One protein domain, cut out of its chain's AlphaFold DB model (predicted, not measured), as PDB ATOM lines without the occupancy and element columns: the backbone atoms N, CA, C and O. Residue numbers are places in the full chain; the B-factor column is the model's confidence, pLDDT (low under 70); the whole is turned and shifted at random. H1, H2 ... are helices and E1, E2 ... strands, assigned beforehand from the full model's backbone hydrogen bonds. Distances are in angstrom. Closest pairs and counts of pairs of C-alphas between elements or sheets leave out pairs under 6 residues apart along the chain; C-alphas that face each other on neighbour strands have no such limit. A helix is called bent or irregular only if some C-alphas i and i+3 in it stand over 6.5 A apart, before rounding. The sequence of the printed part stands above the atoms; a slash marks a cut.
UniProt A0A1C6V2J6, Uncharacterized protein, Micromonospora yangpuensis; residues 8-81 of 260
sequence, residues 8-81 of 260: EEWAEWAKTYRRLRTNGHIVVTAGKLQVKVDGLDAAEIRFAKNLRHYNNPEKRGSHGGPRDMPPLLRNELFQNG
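Overview. This is residues 8 to 81 of the 260 residues of an uncharacterized protein of Micromonospora yangpuensis (UniProt A0A1C6V2J6). Two longer helices, H1 and H2, stand at about a right angle to each other, and the small hairpin of E1 and E2 lies beside H2 with its strand E2 nearer to that helix. The last helix, H4, runs side by side with H1, the same way, while the short, irregular H3 makes a corner with the end of H2. The printed part has 74 residues, with four named helices and two named strands in the order H1, E1, E2, H2, H3, H4; the sheet is E1 - E2, antiparallel, and the class is mostly helix. The whole is compact and rounded, with a radius of gyration of the C-alphas of 11.6 A and spans of 30 by 30 by 23 A.

Arrangement. H1, residues 8 to 22, and H2, residues 42 to 55, only just touch, with 3 pairs of C-alphas within 8 A. H1 touches H2 with residues 13 to 16 alone, and H2 touches H1 with residues 44 to 47 alone; the closest C-alphas are those of Thr 16 and Glu 44, 7.2 A apart, and the lines are about perpendicular at 89 degrees. E1, residues 26 to 29, and E2, residues 32 to 35, form an antiparallel hairpin at 149 degrees, with N 27 and O 34 at 3.0 A and N 34 and O 27 at 2.8 A, within hydrogen-bond range. The closest C-alphas of H1 and E1 are those of Leu 20 and Ile 26, 6.0 A apart. The closest C-alphas of E2 and H2 are those of Leu 33 and Arg 52, 6.4 A apart. H2 and H3, residues 57 to 62, touch only at the corner, and only just, with 3 pairs of C-alphas within 8 A; the closest C-alphas are those of Tyr 54 and Arg 60, 5.4 A apart. Their lines stand at a steep tilt of 58 degrees, opposite ways. H4, residues 71 to 79, is close to but not clearly touching H1: the closest C-alphas, of Ala 14 and Leu 73, are 6.1 A apart, at a shallow tilt of 23 degrees, the same way. H4 is apart from H2 and H3. In H1, H2 and H4 every O i to N i+4 pair is within hydrogen-bond range; in H3 0 of 2 are, and 0 of 3 O i to N i+3 pairs.

Along the chain. H1 begins at C-alpha 8 (143.259, 161.288, 293.185) and is 21.3 A long. E1 is 9.9 A long and E2 9.8 A. H2 begins at C-alpha 42 (124.321, 159.341, 291.994) and is 20.3 A long. H3 is 10.7 A long and irregular, with C-alphas 58 and 61 7.5 A apart. H4 is 12.1 A long and ends at C-alpha 79 (138.122, 176.934, 277.681).

Size, cuts and confidence. The two C-alphas farthest apart are those of Glu 8 and Ala 30, at 32.6 A. The printed part has no cut. No link is long; that from H3 to H4 has 8 residues and is short. The mean pLDDT of the printed part is 75.5, and it is under 70 at residues 30 to 32, 55 to 68 and 71.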
ATOM      1  N   GLU A   8     144.009 162.418 293.749       82.62
ATOM      2  CA  GLU A   8     143.259 161.288 293.185       82.62
ATOM      3  C   GLU A   8     141.783 161.639 292.980       82.62
ATOM      4  O   GLU A   8     141.231 161.423 291.902       82.62
ATOM      5  N   GLU A   9     141.159 162.280 293.973       82.69
ATOM      6  CA  GLU A   9     139.778 162.757 293.861       82.69
ATOM      7  C   GLU A   9     139.623 163.772 292.722       82.69
ATOM      8  O   GLU A   9     138.581 163.814 292.063       82.69
ATOM      9  N   TRP A  10     140.657 164.576 292.454       83.38
ATOM     10  CA  TRP A  10     140.675 165.481 291.311       83.38
ATOM     11  C   TRP A  10     140.872 164.785 289.965       83.38
ATOM     12  O   TRP A  10     140.280 165.224 288.975       83.38
ATOM     13  N   ALA A  11     141.667 163.717 289.909       83.00
ATOM     14  CA  ALA A  11     141.837 162.918 288.699       83.00
ATOM     15  C   ALA A  11     140.519 162.236 288.297       83.00
ATOM     16  O   ALA A  11     140.102 162.328 287.139       83.00
ATOM     17  N   GLU A  12     139.802 161.659 289.264       85.38
ATOM     18  CA  GLU A  12     138.458 161.106 289.044       85.38
ATOM     19  C   GLU A  12     137.448 162.190 288.647       85.38
ATOM     20  O   GLU A  12     136.606 161.988 287.766       85.38
ATOM     21  N   TRP A  13     137.583 163.394 289.210       87.31
ATOM     22  CA  TRP A  13     136.812 164.562 288.785       87.31
ATOM     23  C   TRP A  13     137.033 164.895 287.305       87.31
ATOM     24  O   TRP A  13     136.066 165.101 286.572       87.31
ATOM     25  N   ALA A  14     138.288 164.928 286.849       86.19
ATOM     26  CA  ALA A  14     138.627 165.211 285.456       86.19
ATOM     27  C   ALA A  14     138.092 164.131 284.502       86.19
ATOM     28  O   ALA A  14     137.542 164.444 283.446       86.19
ATOM     29  N   LYS A  15     138.206 162.860 284.895       88.50
ATOM     30  CA  LYS A  15     137.685 161.720 284.133       88.50
ATOM     31  C   LYS A  15     136.163 161.786 283.992       88.50
ATOM     32  O   LYS A  15     135.644 161.671 282.882       88.50
ATOM     33  N   THR A  16     135.465 162.047 285.097       88.81
ATOM     34  CA  THR A  16     134.004 162.211 285.124       88.81
ATOM     35  C   THR A  16     133.572 163.390 284.259       88.81
ATOM     36  O   THR A  16     132.667 163.256 283.439       88.81
ATOM     37  N   TYR A  17     134.260 164.531 284.372       88.12
ATOM     38  CA  TYR A  17     133.992 165.707 283.547       88.12
ATOM     39  C   TYR A  17     134.058 165.390 282.047       88.12
ATOM     40  O   TYR A  17     133.101 165.663 281.319       88.12
ATOM     41  N   ARG A  18     135.163 164.786 281.593       88.44
ATOM     42  CA  ARG A  18     135.362 164.441 280.179       88.44
ATOM     43  C   ARG A  18     134.295 163.478 279.684       88.44
ATOM     44  O   ARG A  18     133.712 163.736 278.639       88.44
ATOM     45  N   ARG A  19     133.981 162.431 280.458       88.00
ATOM     46  CA  ARG A  19     132.914 161.471 280.127       88.00
ATOM     47  C   ARG A  19     131.572 162.175 279.925       88.00
ATOM     48  O   ARG A  19     130.944 162.016 278.882       88.00
ATOM     49  N   LEU A  20     131.155 162.989 280.893       88.00
ATOM     50  CA  LEU A  20     129.872 163.691 280.848       88.00
ATOM     51  C   LEU A  20     129.796 164.723 279.719       88.00
ATOM     52  O   LEU A  20     128.731 164.917 279.133       88.00
ATOM     53  N   ARG A  21     130.915 165.379 279.399       85.69
ATOM     54  CA  ARG A  21     131.008 166.297 278.263       85.69
ATOM     55  C   ARG A  21     130.891 165.552 276.932       85.69
ATOM     56  O   ARG A  21     130.076 165.951 276.108       85.69
ATOM     57  N   THR A  22     131.661 164.480 276.734       86.69
ATOM     58  CA  THR A  22     131.635 163.669 275.503       86.69
ATOM     59  C   THR A  22     130.250 163.081 275.247       86.69
ATOM     60  O   THR A  22     129.775 163.095 274.117       86.69
ATOM     61  N   ASN A  23     129.561 162.655 276.304       85.62
ATOM     62  CA  ASN A  23     128.206 162.112 276.226       85.62
ATOM     63  C   ASN A  23     127.115 163.198 276.097       85.62
ATOM     64  O   ASN A  23     125.928 162.888 276.084       85.62
ATOM     65  N   GLY A  24     127.483 164.484 276.035       83.88
ATOM     66  CA  GLY A  24     126.535 165.586 275.854       83.88
ATOM     67  C   GLY A  24     125.660 165.894 277.074       83.88
ATOM     68  O   GLY A  24     124.665 166.616 276.948       83.88
ATOM     69  N   HIS A  25     126.012 165.390 278.262       85.69
ATOM     70  CA  HIS A  25     125.299 165.717 279.499       85.69
ATOM     71  C   HIS A  25     125.615 167.126 279.990       85.69
ATOM     72  O   HIS A  25     124.789 167.723 280.674       85.69
ATOM     73  N   ILE A  26     126.782 167.676 279.648       83.88
ATOM     74  CA  ILE A  26     127.196 169.026 280.041       83.88
ATOM     75  C   ILE A  26     127.200 169.922 278.806       83.88
ATOM     76  O   ILE A  26     127.992 169.717 277.890       83.88
ATOM     77  N   VAL A  27     126.345 170.944 278.809       78.50
ATOM     78  CA  VAL A  27     126.208 171.900 277.705       78.50
ATOM     79  C   VAL A  27     126.226 173.318 278.269       78.50
ATOM     80  O   VAL A  27     125.680 173.576 279.340       78.50
ATOM     81  N   VAL A  28     126.863 174.255 277.569       70.00
ATOM     82  CA  VAL A  28     126.743 175.687 277.876       70.00
ATOM     83  C   VAL A  28     125.796 176.305 276.868       70.00
ATOM     84  O   VAL A  28     126.041 176.248 275.667       70.00
ATOM     85  N   THR A  29     124.720 176.911 277.356       72.19
ATOM     86  CA  THR A  29     123.744 177.609 276.515       72.19
ATOM     87  C   THR A  29     123.583 179.021 277.054       72.19
ATOM     88  O   THR A  29     123.270 179.196 278.232       72.19
ATOM     89  N   ALA A  30     123.838 180.030 276.215       67.50
ATOM     90  CA  ALA A  30     123.793 181.449 276.596       67.50
ATOM     91  C   ALA A  30     124.618 181.772 277.866       67.50
ATOM     92  O   ALA A  30     124.151 182.457 278.775       67.50
ATOM     93  N   GLY A  31     125.824 181.201 277.973       62.59
ATOM     94  CA  GLY A  31     126.721 181.400 279.120       62.59
ATOM     95  C   GLY A  31     126.285 180.711 280.419       62.59
ATOM     96  O   GLY A  31     126.972 180.829 281.432       62.59
ATOM     97  N   LYS A  32     125.170 179.967 280.416       66.38
ATOM     98  CA  LYS A  32     124.696 179.193 281.569       66.38
ATOM     99  C   LYS A  32     125.033 177.719 281.392       66.38
ATOM    100  O   LYS A  32     124.717 177.112 280.369       66.38
ATOM    101  N   LEU A  33     125.642 177.134 282.423       75.25
ATOM    102  CA  LEU A  33     125.898 175.701 282.481       75.25
ATOM    103  C   LEU A  33     124.581 174.931 282.648       75.25
ATOM    104  O   LEU A  33     123.949 174.981 283.707       75.25
ATOM    105  N   GLN A  34     124.204 174.173 281.626       78.19
ATOM    106  CA  GLN A  34     123.125 173.200 281.681       78.19
ATOM    107  C   GLN A  34     123.708 171.801 281.873       78.19
ATOM    108  O   GLN A  34     124.710 171.433 281.261       78.19
ATOM    109  N   VAL A  35     123.079 171.017 282.752       81.75
ATOM    110  CA  VAL A  35     123.441 169.607 282.930       81.75
ATOM    111  C   VAL A  35     122.198 168.751 282.777       81.75
ATOM    112  O   VAL A  35     121.267 168.928 283.565       81.75
ATOM    113  N   LYS A  36     122.193 167.861 281.785       83.50
ATOM    114  CA  LYS A  36     121.161 166.841 281.589       83.50
ATOM    115  C   LYS A  36     121.403 165.719 282.592       83.50
ATOM    116  O   LYS A  36     122.488 165.147 282.611       83.50
ATOM    117  N   VAL A  37     120.418 165.460 283.446       81.12
ATOM    118  CA  VAL A  37     120.525 164.476 284.536       81.12
ATOM    119  C   VAL A  37     120.060 163.079 284.137       81.12
ATOM    120  O   VAL A  37     120.331 162.129 284.863       81.12
ATOM    121  N   ASP A  38     119.389 162.950 282.994       81.19
ATOM    122  CA  ASP A  38     118.874 161.671 282.517       81.19
ATOM    123  C   ASP A  38     120.032 160.711 282.236       81.19
ATOM    124  O   ASP A  38     120.985 161.068 281.546       81.19
ATOM    125  N   GLY A  39     119.960 159.505 282.803       80.44
ATOM    126  CA  GLY A  39     120.997 158.480 282.662       80.44
ATOM    127  C   GLY A  39     122.247 158.681 283.528       80.44
ATOM    128  O   GLY A  39     123.191 157.912 283.369       80.44
ATOM    129  N   LEU A  40     122.266 159.669 284.432       86.69
ATOM    130  CA  LEU A  40     123.385 159.880 285.356       86.69
ATOM    131  C   LEU A  40     123.249 159.061 286.640       86.69
ATOM    132  O   LEU A  40     122.179 159.008 287.251       86.69
ATOM    133  N   ASP A  41     124.362 158.508 287.111       87.62
ATOM    134  CA  ASP A  41     124.431 157.877 288.427       87.62
ATOM    135  C   ASP A  41     124.478 158.915 289.578       87.62
ATOM    136  O   ASP A  41     124.645 160.128 289.395       87.62
ATOM    137  N   ALA A  42     124.338 158.456 290.825       82.56
ATOM    138  CA  ALA A  42     124.321 159.341 291.994       82.56
ATOM    139  C   ALA A  42     125.650 160.095 292.237       82.56
ATOM    140  O   ALA A  42     125.663 161.138 292.906       82.56
ATOM    141  N   ALA A  43     126.784 159.579 291.758       79.50
ATOM    142  CA  ALA A  43     128.075 160.257 291.840       79.50
ATOM    143  C   ALA A  43     128.179 161.353 290.768       79.50
ATOM    144  O   ALA A  43     128.574 162.480 291.078       79.50
ATOM    145  N   GLU A  44     127.723 161.075 289.551       84.50
ATOM    146  CA  GLU A  44     127.657 162.010 288.429       84.50
ATOM    147  C   GLU A  44     126.684 163.160 288.688       84.50
ATOM    148  O   GLU A  44     127.008 164.321 288.433       84.50
ATOM    149  N   ILE A  45     125.524 162.885 289.290       83.56
ATOM    150  CA  ILE A  45     124.578 163.930 289.707       83.56
ATOM    151  C   ILE A  45     125.223 164.854 290.750       83.56
ATOM    152  O   ILE A  45     125.073 166.080 290.690       83.56
ATOM    153  N   ARG A  46     125.971 164.296 291.713       81.31
ATOM    154  CA  ARG A  46     126.714 165.093 292.707       81.31
ATOM    155  C   ARG A  46     127.819 165.917 292.051       81.31
ATOM    156  O   ARG A  46     127.971 167.096 292.379       81.31
ATOM    157  N   PHE A  47     128.546 165.339 291.099       84.31
ATOM    158  CA  PHE A  47     129.532 166.043 290.284       84.31
ATOM    159  C   PHE A  47     128.895 167.227 289.534       84.31
ATOM    160  O   PHE A  47     129.355 168.361 289.666       84.31
ATOM    161  N   ALA A  48     127.791 166.992 288.824       81.88
ATOM    162  CA  ALA A  48     127.068 167.991 288.041       81.88
ATOM    163  C   ALA A  48     126.581 169.164 288.897       81.88
ATOM    164  O   ALA A  48     126.738 170.333 288.527       81.88
ATOM    165  N   LYS A  49     126.021 168.861 290.077       79.88
ATOM    166  CA  LYS A  49     125.628 169.876 291.060       79.88
ATOM    167  C   LYS A  49     126.835 170.714 291.466       79.88
ATOM    168  O   LYS A  49     126.764 171.938 291.369       79.88
ATOM    169  N   ASN A  50     127.948 170.088 291.837       79.25
ATOM    170  CA  ASN A  50     129.169 170.799 292.214       79.25
ATOM    171  C   ASN A  50     129.709 171.680 291.073       79.25
ATOM    172  O   ASN A  50     130.063 172.832 291.312       79.25
ATOM    173  N   LEU A  51     129.696 171.193 289.828       79.19
ATOM    174  CA  LEU A  51     130.125 171.969 288.661       79.19
ATOM    175  C   LEU A  51     129.272 173.235 288.458       79.19
ATOM    176  O   LEU A  51     129.822 174.319 288.260       79.19
ATOM    177  N   ARG A  52     127.942 173.143 288.617       76.69
ATOM    178  CA  ARG A  52     127.050 174.322 288.601       76.69
ATOM    179  C   ARG A  52     127.379 175.326 289.708       76.69
ATOM    180  O   ARG A  52     127.284 176.530 289.486       76.69
ATOM    181  N   HIS A  53     127.778 174.855 290.890       74.50
ATOM    182  CA  HIS A  53     128.140 175.739 292.002       74.50
ATOM    183  C   HIS A  53     129.457 176.479 291.741       74.50
ATOM    184  O   HIS A  53     129.585 177.633 292.140       74.50
ATOM    185  N   TYR A  54     130.407 175.869 291.024       70.50
ATOM    186  CA  TYR A  54     131.623 176.562 290.591       70.50
ATOM    187  C   TYR A  54     131.347 177.624 289.515       70.50
ATOM    188  O   TYR A  54     131.953 178.699 289.548       70.50
ATOM    189  N   ASN A  55     130.406 177.362 288.602       68.38
ATOM    190  CA  ASN A  55     129.982 178.330 287.588       68.38
ATOM    191  C   ASN A  55     129.287 179.556 288.224       68.38
ATOM    192  O   ASN A  55     129.576 180.693 287.847       68.38
ATOM    193  N   ASN A  56     128.472 179.360 289.269       66.31
ATOM    194  CA  ASN A  56     127.730 180.440 289.930       66.31
ATOM    195  C   ASN A  56     128.615 181.288 290.884       66.31
ATOM    196  O   ASN A  56     129.059 180.765 291.908       66.31
ATOM    197  N   PRO A  57     128.834 182.595 290.614       60.44
ATOM    198  CA  PRO A  57     129.683 183.471 291.431       60.44
ATOM    199  C   PRO A  57     129.243 183.602 292.898       60.44
ATOM    200  O   PRO A  57     130.104 183.676 293.774       60.44
ATOM    201  N   GLU A  58     127.944 183.548 293.194       58.50
ATOM    202  CA  GLU A  58     127.406 183.701 294.556       58.50
ATOM    203  C   GLU A  58     127.652 182.469 295.439       58.50
ATOM    204  O   GLU A  58     127.698 182.571 296.665       58.50
ATOM    205  N   LYS A  59     127.851 181.293 294.824       56.78
ATOM    206  CA  LYS A  59     127.982 179.998 295.519       56.78
ATOM    207  C   LYS A  59     129.417 179.459 295.575       56.78
ATOM    208  O   LYS A  59     129.650 178.386 296.135       56.78
ATOM    209  N   ARG A  60     130.408 180.200 295.055       58.22
ATOM    210  CA  ARG A  60     131.818 179.752 294.984       58.22
ATOM    211  C   ARG A  60     132.495 179.588 296.342       58.22
ATOM    212  O   ARG A  60     133.375 178.741 296.484       58.22
ATOM    213  N   GLY A  61     132.119 180.402 297.330       49.06
ATOM    214  CA  GLY A  61     132.777 180.435 298.642       49.06
ATOM    215  C   GLY A  61     132.514 179.199 299.508       49.06
ATOM    216  O   GLY A  61     133.344 178.846 300.340       49.06
ATOM    217  N   SER A  62     131.390 178.513 299.299       49.34
ATOM    218  CA  SER A  62     130.910 177.441 300.180       49.34
ATOM    219  C   SER A  62     131.404 176.037 299.820       49.34
ATOM    220  O   SER A  62     131.228 175.124 300.625       49.34
ATOM    221  N   HIS A  63     131.987 175.813 298.637       48.91
ATOM    222  CA  HIS A  63     132.289 174.457 298.127       48.91
ATOM    223  C   HIS A  63     133.772 174.216 297.812       48.91
ATOM    224  O   HIS A  63     134.101 173.344 297.014       48.91
ATOM    225  N   GLY A  64     134.671 174.978 298.451       47.59
ATOM    226  CA  GLY A  64     136.114 174.863 298.218       47.59
ATOM    227  C   GLY A  64     136.433 175.276 296.788       47.59
ATOM    228  O   GLY A  64     136.638 174.417 295.937       47.59
ATOM    229  N   GLY A  65     136.345 176.589 296.530       53.88
ATOM    230  CA  GLY A  65     136.392 177.216 295.207       53.88
ATOM    231  C   GLY A  65     137.501 176.696 294.276       53.88
ATOM    232  O   GLY A  65     138.392 175.966 294.697       53.88
ATOM    233  N   PRO A  66     137.528 177.125 293.003       58.12
ATOM    234  CA  PRO A  66     138.394 176.544 291.965       58.12
ATOM    235  C   PRO A  66     139.908 176.608 292.266       58.12
ATOM    236  O   PRO A  66     140.708 176.096 291.498       58.12
ATOM    237  N   ARG A  67     140.320 177.256 293.363       57.75
ATOM    238  CA  ARG A  67     141.694 177.340 293.869       57.75
ATOM    239  C   ARG A  67     142.321 175.981 294.187       57.75
ATOM    240  O   ARG A  67     143.514 175.846 293.957       57.75
ATOM    241  N   ASP A  68     141.543 175.019 294.678       64.12
ATOM    242  CA  ASP A  68     142.064 173.688 295.023       64.12
ATOM    243  C   ASP A  68     142.071 172.731 293.815       64.12
ATOM    244  O   ASP A  68     142.580 171.621 293.919       64.12
ATOM    245  N   MET A  69     141.515 173.150 292.671       71.56
ATOM    246  CA  MET A  69     141.436 172.361 291.440       71.56
ATOM    247  C   MET A  69     142.777 172.362 290.688       71.56
ATOM    248  O   MET A  69     143.379 173.432 290.541       71.56
ATOM    249  N   PRO A  70     143.224 171.217 290.135       74.75
ATOM    250  CA  PRO A  70     144.429 171.164 289.319       74.75
ATOM    251  C   PRO A  70     144.372 172.141 288.133       74.75
ATOM    252  O   PRO A  70     143.328 172.232 287.475       74.75
ATOM    253  N   PRO A  71     145.482 172.831 287.802       69.12
ATOM    254  CA  PRO A  71     145.514 173.843 286.742       69.12
ATOM    255  C   PRO A  71     145.020 173.346 285.380       69.12
ATOM    256  O   PRO A  71     144.297 174.065 284.695       69.12
ATOM    257  N   LEU A  72     145.356 172.107 285.007       72.00
ATOM    258  CA  LEU A  72     144.941 171.516 283.731       72.00
ATOM    259  C   LEU A  72     143.419 171.368 283.636       72.00
ATOM    260  O   LEU A  72     142.817 171.827 282.671       72.00
ATOM    261  N   LEU A  73     142.790 170.799 284.668       76.44
ATOM    262  CA  LEU A  73     141.337 170.637 284.726       76.44
ATOM    263  C   LEU A  73     140.625 171.992 284.756       76.44
ATOM    264  O   LEU A  73     139.595 172.179 284.114       76.44
ATOM    265  N   ARG A  74     141.188 172.962 285.476       73.25
ATOM    266  CA  ARG A  74     140.653 174.320 285.509       73.25
ATOM    267  C   ARG A  74     140.667 174.973 284.130       73.25
ATOM    268  O   ARG A  74     139.653 175.542 283.735       73.25
ATOM    269  N   ASN A  75     141.798 174.912 283.431       71.75
ATOM    270  CA  ASN A  75     141.937 175.483 282.095       71.75
ATOM    271  C   ASN A  75     140.979 174.808 281.116       71.75
ATOM    272  O   ASN A  75     140.323 175.499 280.346       71.75
ATOM    273  N   GLU A  76     140.831 173.485 281.204       79.19
ATOM    274  CA  GLU A  76     139.872 172.720 280.405       79.19
ATOM    275  C   GLU A  76     138.430 173.204 280.657       79.19
ATOM    276  O   GLU A  76     137.698 173.524 279.724       79.19
ATOM    277  N   LEU A  77     138.019 173.356 281.919       78.81
ATOM    278  CA  LEU A  77     136.691 173.873 282.262       78.81
ATOM    279  C   LEU A  77     136.471 175.334 281.841       78.81
ATOM    280  O   LEU A  77     135.348 175.705 281.499       78.81
ATOM    281  N   PHE A  78     137.521 176.154 281.882       75.56
ATOM    282  CA  PHE A  78     137.493 177.546 281.440       75.56
ATOM    283  C   PHE A  78     137.344 177.660 279.919       75.56
ATOM    284  O   PHE A  78     136.421 178.319 279.451       75.56
ATOM    285  N   GLN A  79     138.184 176.960 279.150       77.00
ATOM    286  CA  GLN A  79     138.122 176.934 277.681       77.00
ATOM    287  C   GLN A  79     136.756 176.464 277.171       77.00
ATOM    288  O   GLN A  79     136.285 176.917 276.133       77.00
ATOM    289  N   ASN A  80     136.090 175.595 277.933       74.88
ATOM    290  CA  ASN A  80     134.758 175.092 277.611       74.88
ATOM    291  C   ASN A  80     133.610 175.966 278.158       74.88
ATOM    292  O   ASN A  80     132.449 175.563 278.103       74.88
ATOM    293  N   GLY A  81     133.908 177.144 278.715       70.69
ATOM    294  CA  GLY A  81     132.913 178.101 279.214       70.69
ATOM    295  C   GLY A  81     132.154 177.646 280.466       70.69
ATOM    296  O   GLY A  81     131.140 178.240 280.833       70.69
TER     297      GLY A  81